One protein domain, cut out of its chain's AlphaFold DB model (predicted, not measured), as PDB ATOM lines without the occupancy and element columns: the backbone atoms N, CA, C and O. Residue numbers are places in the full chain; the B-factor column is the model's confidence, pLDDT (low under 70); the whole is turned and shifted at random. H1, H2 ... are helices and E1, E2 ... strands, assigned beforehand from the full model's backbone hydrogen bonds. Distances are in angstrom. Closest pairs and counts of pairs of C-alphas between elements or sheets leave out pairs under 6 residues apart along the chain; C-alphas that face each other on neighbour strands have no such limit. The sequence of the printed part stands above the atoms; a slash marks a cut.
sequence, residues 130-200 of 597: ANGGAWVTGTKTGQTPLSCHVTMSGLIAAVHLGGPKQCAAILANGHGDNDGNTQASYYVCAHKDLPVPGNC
ATOM      1  N   ALA A 130     -30.285   8.072  35.062       90.50
ATOM      2  CA  ALA A 130     -29.319   7.220  35.748       90.50
ATOM      3  C   ALA A 130     -29.680   7.012  37.235       90.50
ATOM      4  O   ALA A 130     -30.259   7.882  37.882       90.50
ATOM      5  N   ASN A 131     -29.303   5.853  37.791       77.12
ATOM      6  CA  ASN A 131     -29.478   5.497  39.210       77.12
ATOM      7  C   ASN A 131     -30.928   5.569  39.739       77.12
ATOM      8  O   ASN A 131     -31.150   5.942  40.887       77.12
ATOM      9  N   GLY A 132     -31.915   5.193  38.919       73.38
ATOM     10  CA  GLY A 132     -33.325   5.165  39.332       73.38
ATOM     11  C   GLY A 132     -34.050   6.509  39.212       73.38
ATOM     12  O   GLY A 132     -35.150   6.647  39.741       73.38
ATOM     13  N   GLY A 133     -33.456   7.472  38.502       81.75
ATOM     14  CA  GLY A 133     -34.042   8.782  38.244       81.75
ATOM     15  C   GLY A 133     -33.635   9.818  39.290       81.75
ATOM     16  O   GLY A 133     -33.804   9.606  40.492       81.75
ATOM     17  N   ALA A 134     -33.126  10.964  38.840       87.62
ATOM     18  CA  ALA A 134     -32.865  12.110  39.704       87.62
ATOM     19  C   ALA A 134     -34.167  12.594  40.367       87.62
ATOM     20  O   ALA A 134     -35.246  12.489  39.785       87.62
ATOM     21  N   TRP A 135     -34.070  13.150  41.574       91.75
ATOM     22  CA  TRP A 135     -35.185  13.879  42.168       91.75
ATOM     23  C   TRP A 135     -35.290  15.251  41.516       91.75
ATOM     24  O   TRP A 135     -34.327  16.017  41.516       91.75
ATOM     25  N   VAL A 136     -36.469  15.568  40.992       92.88
ATOM     26  CA  VAL A 136     -36.786  16.898  40.472       92.88
ATOM     27  C   VAL A 136     -37.953  17.472  41.253       92.88
ATOM     28  O   VAL A 136     -38.839  16.738  41.685       92.88
ATOM     29  N   THR A 137     -37.929  18.786  41.467       93.06
ATOM     30  CA  THR A 137     -39.047  19.520  42.061       93.06
ATOM     31  C   THR A 137     -39.544  20.524  41.040       93.06
ATOM     32  O   THR A 137     -38.781  21.362  40.561       93.06
ATOM     33  N   GLY A 138     -40.814  20.408  40.678       90.94
ATOM     34  CA  GLY A 138     -41.469  21.315  39.755       90.94
ATOM     35  C   GLY A 138     -42.494  22.187  40.435       90.94
ATOM     36  O   GLY A 138     -43.183  21.763  41.362       90.94
ATOM     37  N   THR A 139     -42.608  23.420  39.954       91.62
ATOM     38  CA  THR A 139     -43.606  24.375  40.425       91.62
ATOM     39  C   THR A 139     -44.515  24.821  39.288       91.62
ATOM     40  O   THR A 139     -44.111  24.936  38.128       91.62
ATOM     41  N   LYS A 140     -45.771  25.068  39.651       91.81
ATOM     42  CA  LYS A 140     -46.796  25.672  38.809       91.81
ATOM     43  C   LYS A 140     -47.419  26.804  39.607       91.81
ATOM     44  O   LYS A 140     -47.738  26.618  40.783       91.81
ATOM     45  N   THR A 141     -47.555  27.988  39.015       91.88
ATOM     46  CA  THR A 141     -48.086  29.154  39.733       91.88
ATOM     47  C   THR A 141     -49.458  28.833  40.330       91.88
ATOM     48  O   THR A 141     -50.371  28.424  39.617       91.88
ATOM     49  N   GLY A 142     -49.598  29.023  41.644       88.56
ATOM     50  CA  GLY A 142     -50.835  28.735  42.376       88.56
ATOM     51  C   GLY A 142     -50.985  27.291  42.863       88.56
ATOM     52  O   GLY A 142     -52.034  26.960  43.407       88.56
ATOM     53  N   GLN A 143     -49.967  26.440  42.708       88.50
ATOM     54  CA  GLN A 143     -49.962  25.074  43.232       88.50
ATOM     55  C   GLN A 143     -48.740  24.794  44.101       88.50
ATOM     56  O   GLN A 143     -47.698  25.441  43.981       88.50
ATOM     57  N   THR A 144     -48.878  23.816  44.995       89.69
ATOM     58  CA  THR A 144     -47.769  23.342  45.821       89.69
ATOM     59  C   THR A 144     -46.692  22.706  44.938       89.69
ATOM     60  O   THR A 144     -47.045  21.937  44.039       89.69
ATOM     61  N   PRO A 145     -45.398  22.988  45.183       91.62
ATOM     62  CA  PRO A 145     -44.303  22.302  44.506       91.62
ATOM     63  C   PRO A 145     -44.465  20.782  44.590       91.62
ATOM     64  O   PRO A 145     -44.790  20.255  45.656       91.62
ATOM     65  N   LEU A 146     -44.233  20.089  43.477       91.69
ATOM     66  CA  LEU A 146     -44.319  18.635  43.392       91.69
ATOM     67  C   LEU A 146     -42.921  18.063  43.163       91.69
ATOM     68  O   LEU A 146     -42.235  18.471  42.228       91.69
ATOM     69  N   SER A 147     -42.509  17.123  44.011       91.81
ATOM     70  CA  SER A 147     -41.228  16.426  43.888       91.81
ATOM     71  C   SER A 147     -41.449  14.975  43.469       91.81
ATOM     72  O   SER A 147     -42.282  14.285  44.057       91.81
ATOM     73  N   CYS A 148     -40.698  14.498  42.480       91.44
ATOM     74  CA  CYS A 148     -40.772  13.116  42.009       91.44
ATOM     75  C   CYS A 148     -39.421  12.618  41.477       91.44
ATOM     76  O   CYS A 148     -38.518  13.406  41.184       91.44
ATOM     77  N   HIS A 149     -39.303  11.299  41.323       91.69
ATOM     78  CA  HIS A 149     -38.228  10.695  40.544       91.69
ATOM     79  C   HIS A 149     -38.485  10.879  39.049       91.69
ATOM     80  O   HIS A 149     -39.590  10.634  38.564       91.69
ATOM     81  N   VAL A 150     -37.444  11.261  38.315       91.12
ATOM     82  CA  VAL A 150     -37.496  11.355  36.857       91.12
ATOM     83  C   VAL A 150     -37.712   9.966  36.252       91.12
ATOM     84  O   VAL A 150     -36.900   9.061  36.435       91.12
ATOM     85  N   THR A 151     -38.787   9.814  35.483       92.06
ATOM     86  CA  THR A 151     -39.087   8.608  34.699       92.06
ATOM     87  C   THR A 151     -38.936   8.889  33.207       92.06
ATOM     88  O   THR A 151     -38.935  10.046  32.781       92.06
ATOM     89  N   MET A 152     -38.844   7.836  32.386       90.81
ATOM     90  CA  MET A 152     -38.835   8.000  30.925       90.81
ATOM     91  C   MET A 152     -40.105   8.720  30.448       90.81
ATOM     92  O   MET A 152     -40.020   9.685  29.693       90.81
ATOM     93  N   SER A 153     -41.274   8.315  30.954       89.06
ATOM     94  CA  SER A 153     -42.556   8.956  30.638       89.06
ATOM     95  C   SER A 153     -42.575  10.432  31.058       89.06
ATOM     96  O   SER A 153     -42.990  11.285  30.276       89.06
ATOM     97  N   GLY A 154     -42.049  10.765  32.242       90.69
ATOM     98  CA  GLY A 154     -41.931  12.152  32.700       90.69
ATOM     99  C   GLY A 154     -40.972  12.997  31.851       90.69
ATOM    100  O   GLY A 154     -41.201  14.186  31.634       90.69
ATOM    101  N   LEU A 155     -39.912  12.405  31.295       92.81
ATOM    102  CA  LEU A 155     -39.052  13.122  30.350       92.81
ATOM    103  C   LEU A 155     -39.695  13.285  28.976       92.81
ATOM    104  O   LEU A 155     -39.552  14.354  28.393       92.81
ATOM    105  N   ILE A 156     -40.418  12.281  28.467       92.31
ATOM    106  CA  ILE A 156     -41.162  12.399  27.200       92.31
ATOM    107  C   ILE A 156     -42.150  13.564  27.293       92.31
ATOM    108  O   ILE A 156     -42.222  14.384  26.381       92.31
ATOM    109  N   ALA A 157     -42.833  13.680  28.429       88.88
ATOM    110  CA  ALA A 157     -43.708  14.788  28.775       88.88
ATOM    111  C   ALA A 157     -43.013  16.160  28.746       88.88
ATOM    112  O   ALA A 157     -43.483  17.086  28.087       88.88
ATOM    113  N   ALA A 158     -41.873  16.297  29.426       90.75
ATOM    114  CA  ALA A 158     -41.128  17.555  29.451       90.75
ATOM    115  C   ALA A 158     -40.551  17.924  28.067       90.75
ATOM    116  O   ALA A 158     -40.592  19.085  27.654       90.75
ATOM    117  N   VAL A 159     -40.038  16.936  27.327       92.00
ATOM    118  CA  VAL A 159     -39.467  17.117  25.981       92.00
ATOM    119  C   VAL A 159     -40.544  17.458  24.953       92.00
ATOM    120  O   VAL A 159     -40.270  18.232  24.040       92.00
ATOM    121  N   HIS A 160     -41.768  16.953  25.113       88.00
ATOM    122  CA  HIS A 160     -42.904  17.305  24.254       88.00
ATOM    123  C   HIS A 160     -43.189  18.815  24.247       88.00
ATOM    124  O   HIS A 160     -43.455  19.378  23.188       88.00
ATOM    125  N   LEU A 161     -43.053  19.487  25.393       83.38
ATOM    126  CA  LEU A 161     -43.371  20.914  25.528       83.38
ATOM    127  C   LEU A 161     -42.220  21.847  25.134       83.38
ATOM    128  O   LEU A 161     -42.451  22.904  24.552       83.38
ATOM    129  N   GLY A 162     -40.975  21.474  25.439       81.44
ATOM    130  CA  GLY A 162     -39.821  22.368  25.278       81.44
ATOM    131  C   GLY A 162     -38.660  21.800  24.461       81.44
ATOM    132  O   GLY A 162     -37.573  22.386  24.442       81.44
ATOM    133  N   GLY A 163     -38.856  20.649  23.818       87.88
ATOM    134  CA  GLY A 163     -37.843  19.952  23.034       87.88
ATOM    135  C   GLY A 163     -36.695  19.359  23.869       87.88
ATOM    136  O   GLY A 163     -36.722  19.345  25.102       87.88
ATOM    137  N   PRO A 164     -35.618  18.885  23.216       86.88
ATOM    138  CA  PRO A 164     -34.527  18.165  23.882       86.88
ATOM    139  C   PRO A 164     -33.684  19.038  24.829       86.88
ATOM    140  O   PRO A 164     -32.906  18.516  25.629       86.88
ATOM    141  N   LYS A 165     -33.820  20.371  24.766       92.94
ATOM    142  CA  LYS A 165     -33.103  21.296  25.657       92.94
ATOM    143  C   LYS A 165     -33.587  21.206  27.106       92.94
ATOM    144  O   LYS A 165     -32.803  21.501  28.006       92.94
ATOM    145  N   GLN A 166     -34.812  20.721  27.338       94.00
ATOM    146  CA  GLN A 166     -35.387  20.640  28.681       94.00
ATOM    147  C   GLN A 166     -34.570  19.766  29.625       94.00
ATOM    148  O   GLN A 166     -34.358  20.150  30.767       94.00
ATOM    149  N   CYS A 167     -34.010  18.652  29.156       94.81
ATOM    150  CA  CYS A 167     -33.168  17.818  30.013       94.81
ATOM    151  C   CYS A 167     -31.906  18.545  30.491       94.81
ATOM    152  O   CYS A 167     -31.502  18.397  31.639       94.81
ATOM    153  N   ALA A 168     -31.269  19.329  29.617       94.25
ATOM    154  CA  ALA A 168     -30.089  20.102  29.992       94.25
ATOM    155  C   ALA A 168     -30.456  21.236  30.957       94.25
ATOM    156  O   ALA A 168     -29.732  21.468  31.920       94.25
ATOM    157  N   ALA A 169     -31.595  21.894  30.727       93.50
ATOM    158  CA  ALA A 169     -32.099  22.938  31.605       93.50
ATOM    159  C   ALA A 169     -32.448  22.372  32.993       93.50
ATOM    160  O   ALA A 169     -31.893  22.848  33.974       93.50
ATOM    161  N   ILE A 170     -33.234  21.289  33.080       94.44
ATOM    162  CA  ILE A 170     -33.566  20.601  34.344       94.44
ATOM    163  C   ILE A 170     -32.297  20.175  35.085       94.44
ATOM    164  O   ILE A 170     -32.197  20.377  36.291       94.44
ATOM    165  N   LEU A 171     -31.303  19.633  34.378       93.56
ATOM    166  CA  LEU A 171     -30.038  19.248  34.998       93.56
ATOM    167  C   LEU A 171     -29.246  20.457  35.532       93.56
ATOM    168  O   LEU A 171     -28.550  20.330  36.534       93.56
ATOM    169  N   ALA A 172     -29.333  21.615  34.872       92.88
ATOM    170  CA  ALA A 172     -28.573  22.811  35.229       92.88
ATOM    171  C   ALA A 172     -29.232  23.658  36.331       92.88
ATOM    172  O   ALA A 172     -28.529  24.172  37.198       92.88
ATOM    173  N   ASN A 173     -30.556  23.832  36.292       90.25
ATOM    174  CA  ASN A 173     -31.296  24.732  37.185       90.25
ATOM    175  C   ASN A 173     -32.335  24.017  38.072       90.25
ATOM    176  O   ASN A 173     -32.987  24.661  38.889       90.25
ATOM    177  N   GLY A 174     -32.499  22.699  37.926       87.69
ATOM    178  CA  GLY A 174     -33.443  21.885  38.696       87.69
ATOM    179  C   GLY A 174     -34.896  21.943  38.215       87.69
ATOM    180  O   GLY A 174     -35.709  21.161  38.705       87.69
ATOM    181  N   HIS A 175     -35.236  22.827  37.267       86.69
ATOM    182  CA  HIS A 175     -36.628  23.062  36.877       86.69
ATOM    183  C   HIS A 175     -36.934  23.119  35.371       86.69
ATOM    184  O   HIS A 175     -38.090  22.976  34.976       86.69
ATOM    185  N   GLY A 176     -35.925  23.276  34.515       89.88
ATOM    186  CA  GLY A 176     -36.101  23.429  33.070       89.88
ATOM    187  C   GLY A 176     -36.612  24.810  32.654       89.88
ATOM    188  O   GLY A 176     -36.563  25.752  33.445       89.88
ATOM    189  N   ASP A 177     -37.071  24.953  31.414       88.75
ATOM    190  CA  ASP A 177     -37.724  26.185  30.960       88.75
ATOM    191  C   ASP A 177     -39.181  26.237  31.450       88.75
ATOM    192  O   ASP A 177     -39.781  25.219  31.807       88.75
ATOM    193  N   ASN A 178     -39.758  27.438  31.473       88.12
ATOM    194  CA  ASN A 178     -41.160  27.635  31.829       88.12
ATOM    195  C   ASN A 178     -42.030  27.607  30.570       88.12
ATOM    196  O   ASN A 178     -41.793  28.376  29.639       88.12
ATOM    197  N   ASP A 179     -43.079  26.789  30.583       84.06
ATOM    198  CA  ASP A 179     -44.202  26.901  29.656       84.06
ATOM    199  C   ASP A 179     -45.309  27.717  30.336       84.06
ATOM    200  O   ASP A 179     -46.067  27.230  31.184       84.06
ATOM    201  N   GLY A 180     -45.309  29.021  30.058       87.44
ATOM    202  CA  GLY A 180     -46.136  29.995  30.765       87.44
ATOM    203  C   GLY A 180     -45.831  30.016  32.266       87.44
ATOM    204  O   GLY A 180     -44.776  30.480  32.691       87.44
ATOM    205  N   ASN A 181     -46.771  29.505  33.062       88.94
ATOM    206  CA  ASN A 181     -46.721  29.490  34.528       88.94
ATOM    207  C   ASN A 181     -46.298  28.130  35.119       88.94
ATOM    208  O   ASN A 181     -46.399  27.936  36.334       88.94
ATOM    209  N   THR A 182     -45.864  27.180  34.285       89.12
ATOM    210  CA  THR A 182     -45.513  25.814  34.698       89.12
ATOM    211  C   THR A 182     -44.076  25.490  34.300       89.12
ATOM    212  O   THR A 182     -43.703  25.634  33.137       89.12
ATOM    213  N   GLN A 183     -43.261  25.036  35.251       92.62
ATOM    214  CA  GLN A 183     -41.890  24.579  34.988       92.62
ATOM    215  C   GLN A 183     -41.873  23.230  34.257       92.62
ATOM    216  O   GLN A 183     -42.697  22.363  34.545       92.62
ATOM    217  N   ALA A 184     -40.898  22.992  33.376       91.75
ATOM    218  CA  ALA A 184     -40.745  21.698  32.704       91.75
ATOM    219  C   ALA A 184     -40.589  20.521  33.688       91.75
ATOM    220  O   ALA A 184     -41.137  19.446  33.451       91.75
ATOM    221  N   SER A 185     -39.916  20.723  34.827       92.44
ATOM    222  CA  SER A 185     -39.820  19.713  35.892       92.44
ATOM    223  C   SER A 185     -41.164  19.373  36.537       92.44
ATOM    224  O   SER A 185     -41.319  18.269  37.050       92.44
ATOM    225  N   TYR A 186     -42.155  20.271  36.491       92.50
ATOM    226  CA  TYR A 186     -43.503  19.970  36.972       92.50
ATOM    227  C   TYR A 186     -44.161  18.921  36.072       92.50
ATOM    228  O   TYR A 186     -44.735  17.962  36.581       92.50
ATOM    229  N   TYR A 187     -43.986  19.035  34.751       89.81
ATOM    230  CA  TYR A 187     -44.498  18.061  33.781       89.81
ATOM    231  C   TYR A 187     -43.807  16.697  33.845       89.81
ATOM    232  O   TYR A 187     -44.395  15.703  33.434       89.81
ATOM    233  N   VAL A 188     -42.600  16.623  34.415       91.38
ATOM    234  CA  VAL A 188     -41.972  15.332  34.734       91.38
ATOM    235  C   VAL A 188     -42.777  14.577  35.794       91.38
ATOM    236  O   VAL A 188     -42.842  13.349  35.757       91.38
ATOM    237  N   CYS A 189     -43.407  15.304  36.718       89.56
ATOM    238  CA  CYS A 189     -44.118  14.732  37.853       89.56
ATOM    239  C   CYS A 189     -45.628  14.611  37.632       89.56
ATOM    240  O   CYS A 189     -46.224  13.612  38.040       89.56
ATOM    241  N   ALA A 190     -46.258  15.602  36.997       86.94
ATOM    242  CA  ALA A 190     -47.698  15.617  36.776       86.94
ATOM    243  C   ALA A 190     -48.125  16.365  35.506       86.94
ATOM    244  O   ALA A 190     -47.591  17.419  35.162       86.94
ATOM    245  N   HIS A 191     -49.193  15.876  34.873       79.19
ATOM    246  CA  HIS A 191     -49.925  16.585  33.823       79.19
ATOM    247  C   HIS A 191     -51.321  16.951  34.322       79.19
ATOM    248  O   HIS A 191     -52.076  16.069  34.721       79.19
ATOM    249  N   LYS A 192     -51.684  18.246  34.288       73.38
ATOM    250  CA  LYS A 192     -52.919  18.776  34.920       73.38
ATOM    251  C   LYS A 192     -53.178  18.141  36.294       73.38
ATOM    252  O   LYS A 192     -54.288  17.718  36.596       73.38
ATOM    253  N   ASP A 193     -52.128  18.078  37.106       73.12
ATOM    254  CA  ASP A 193     -52.199  17.646  38.500       73.12
ATOM    255  C   ASP A 193     -52.491  16.135  38.672       73.12
ATOM    256  O   ASP A 193     -52.652  15.656  39.792       73.12
ATOM    257  N   LEU A 194     -52.495  15.361  37.575       74.25
ATOM    258  CA  LEU A 194     -52.484  13.900  37.593       74.25
ATOM    259  C   LEU A 194     -51.039  13.392  37.522       74.25
ATOM    260  O   LEU A 194     -50.283  13.856  36.663       74.25
ATOM    261  N   PRO A 195     -50.638  12.434  38.377       76.50
ATOM    262  CA  PRO A 195     -49.277  11.915  38.384       76.50
ATOM    263  C   PRO A 195     -48.944  11.239  37.053       76.50
ATOM    264  O   PRO A 195     -49.758  10.492  36.500       76.50
ATOM    265  N   VAL A 196     -47.736  11.482  36.540       76.00
ATOM    266  CA  VAL A 196     -47.247  10.767  35.358       76.00
ATOM    267  C   VAL A 196     -47.019   9.302  35.748       76.00
ATOM    268  O   VAL A 196     -46.331   9.035  36.736       76.00
ATOM    269  N   PRO A 197     -47.593   8.334  35.014       69.38
ATOM    270  CA  PRO A 197     -47.363   6.921  35.285       69.38
ATOM    271  C   PRO A 197     -45.863   6.601  35.203       69.38
ATOM    272  O   PRO A 197     -45.130   7.187  34.403       69.38
ATOM    273  N   GLY A 198     -45.411   5.677  36.055       67.81
ATOM    274  CA  GLY A 198     -44.014   5.246  36.110       67.81
ATOM    275  C   GLY A 198     -43.494   4.677  34.781       67.81
ATOM    276  O   GLY A 198     -44.236   4.563  33.805       67.81
ATOM    277  N   ASN A 199     -42.203   4.323  34.747       66.75
ATOM    278  CA  ASN A 199     -41.551   3.716  33.575       66.75
ATOM    279  C   ASN A 199     -42.454   2.656  32.919       66.75
ATOM    280  O   ASN A 199     -42.988   1.814  33.642       66.75
ATOM    281  N   CYS A 200     -42.605   2.740  31.586       57.94
ATOM    282  CA  CYS A 200     -43.353   1.837  30.698       57.94
ATOM    283  C   CYS A 200     -43.653   0.476  31.367       57.94
ATOM    284  O   CYS A 200     -42.757  -0.341  31.565       57.94
TER     285      CYS A 200
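Overview. This is residues 130 to 200 of the 597 residues of an uncharacterized protein of Micavibrio aeruginosavorus (UniProt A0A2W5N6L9). A short helix, H3, sits in the middle, between a two-stranded hairpin, E1 and E2, on one side and helix H1 on the other. H2 runs crosswise along another side of this core, about perpendicular to H1 and H3. The printed part has 71 residues, with two named strands and three named helices in the order E1, E2, H1, H2, H3; the sheet, E1 - E2, is antiparallel. The class is mixed, helices and strands, though under half of the residues are in named elements. It is compact, with a radius of gyration of the C-alphas of 10.6 A, and rounded, spanning 31 by 23 by 19 A.

Arrangement. Look first at E1, residues 135 to 138, and E2, residues 146 to 149, an antiparallel hairpin at 152 degrees, where N 136 and O 148 are 3.0 A apart, within hydrogen-bond range. H1, residues 152 to 162, is apart from E1. H2, residues 165 to 173, touches H1, about perpendicular at 78 degrees, with Val 159 and Gln 166 as the closest C-alphas, 6.0 A apart. H3, residues 184 to 189, touches H1 at a shallow tilt of 28 degrees, opposite ways; the closest C-alphas, of Gly 154 and Val 188, are 3.8 A apart. H3 also comes near the hairpin: its closest C-alphas to E1, of Gly 138 and Tyr 186, are 3.7 A apart, and to E2, of Cys 148 and Cys 189, 5.6 A. H2 and H3 only just touch, with 3 pairs of C-alphas within 8 A, the closest those of Ile 170 and Ser 185, 6.5 A. Every O i to N i+4 pair is within hydrogen-bond range in H2, but 6 of 7 in H1 and 1 of 2 in H3.

Along the chain. Find C-alpha 135 at (-35.185, 13.879, 42.168), where E1 begins; it is 10.0 A long, and E2 10.4 A. H1 starts at C-alpha 152, (-38.835, 8.000, 30.925), and is 15.5 A long; H2 is 12.2 A. H3, 9.3 A long, ends at C-alpha 189, (-44.118, 14.732, 37.853).

Size, cuts and confidence. The C-alphas of Asn 131 and Gly 142 are the two farthest apart, at 31.7 A. The printed part has no cut and no long link between its named elements. Look last at residues 197 to 200, where pLDDT is under 70.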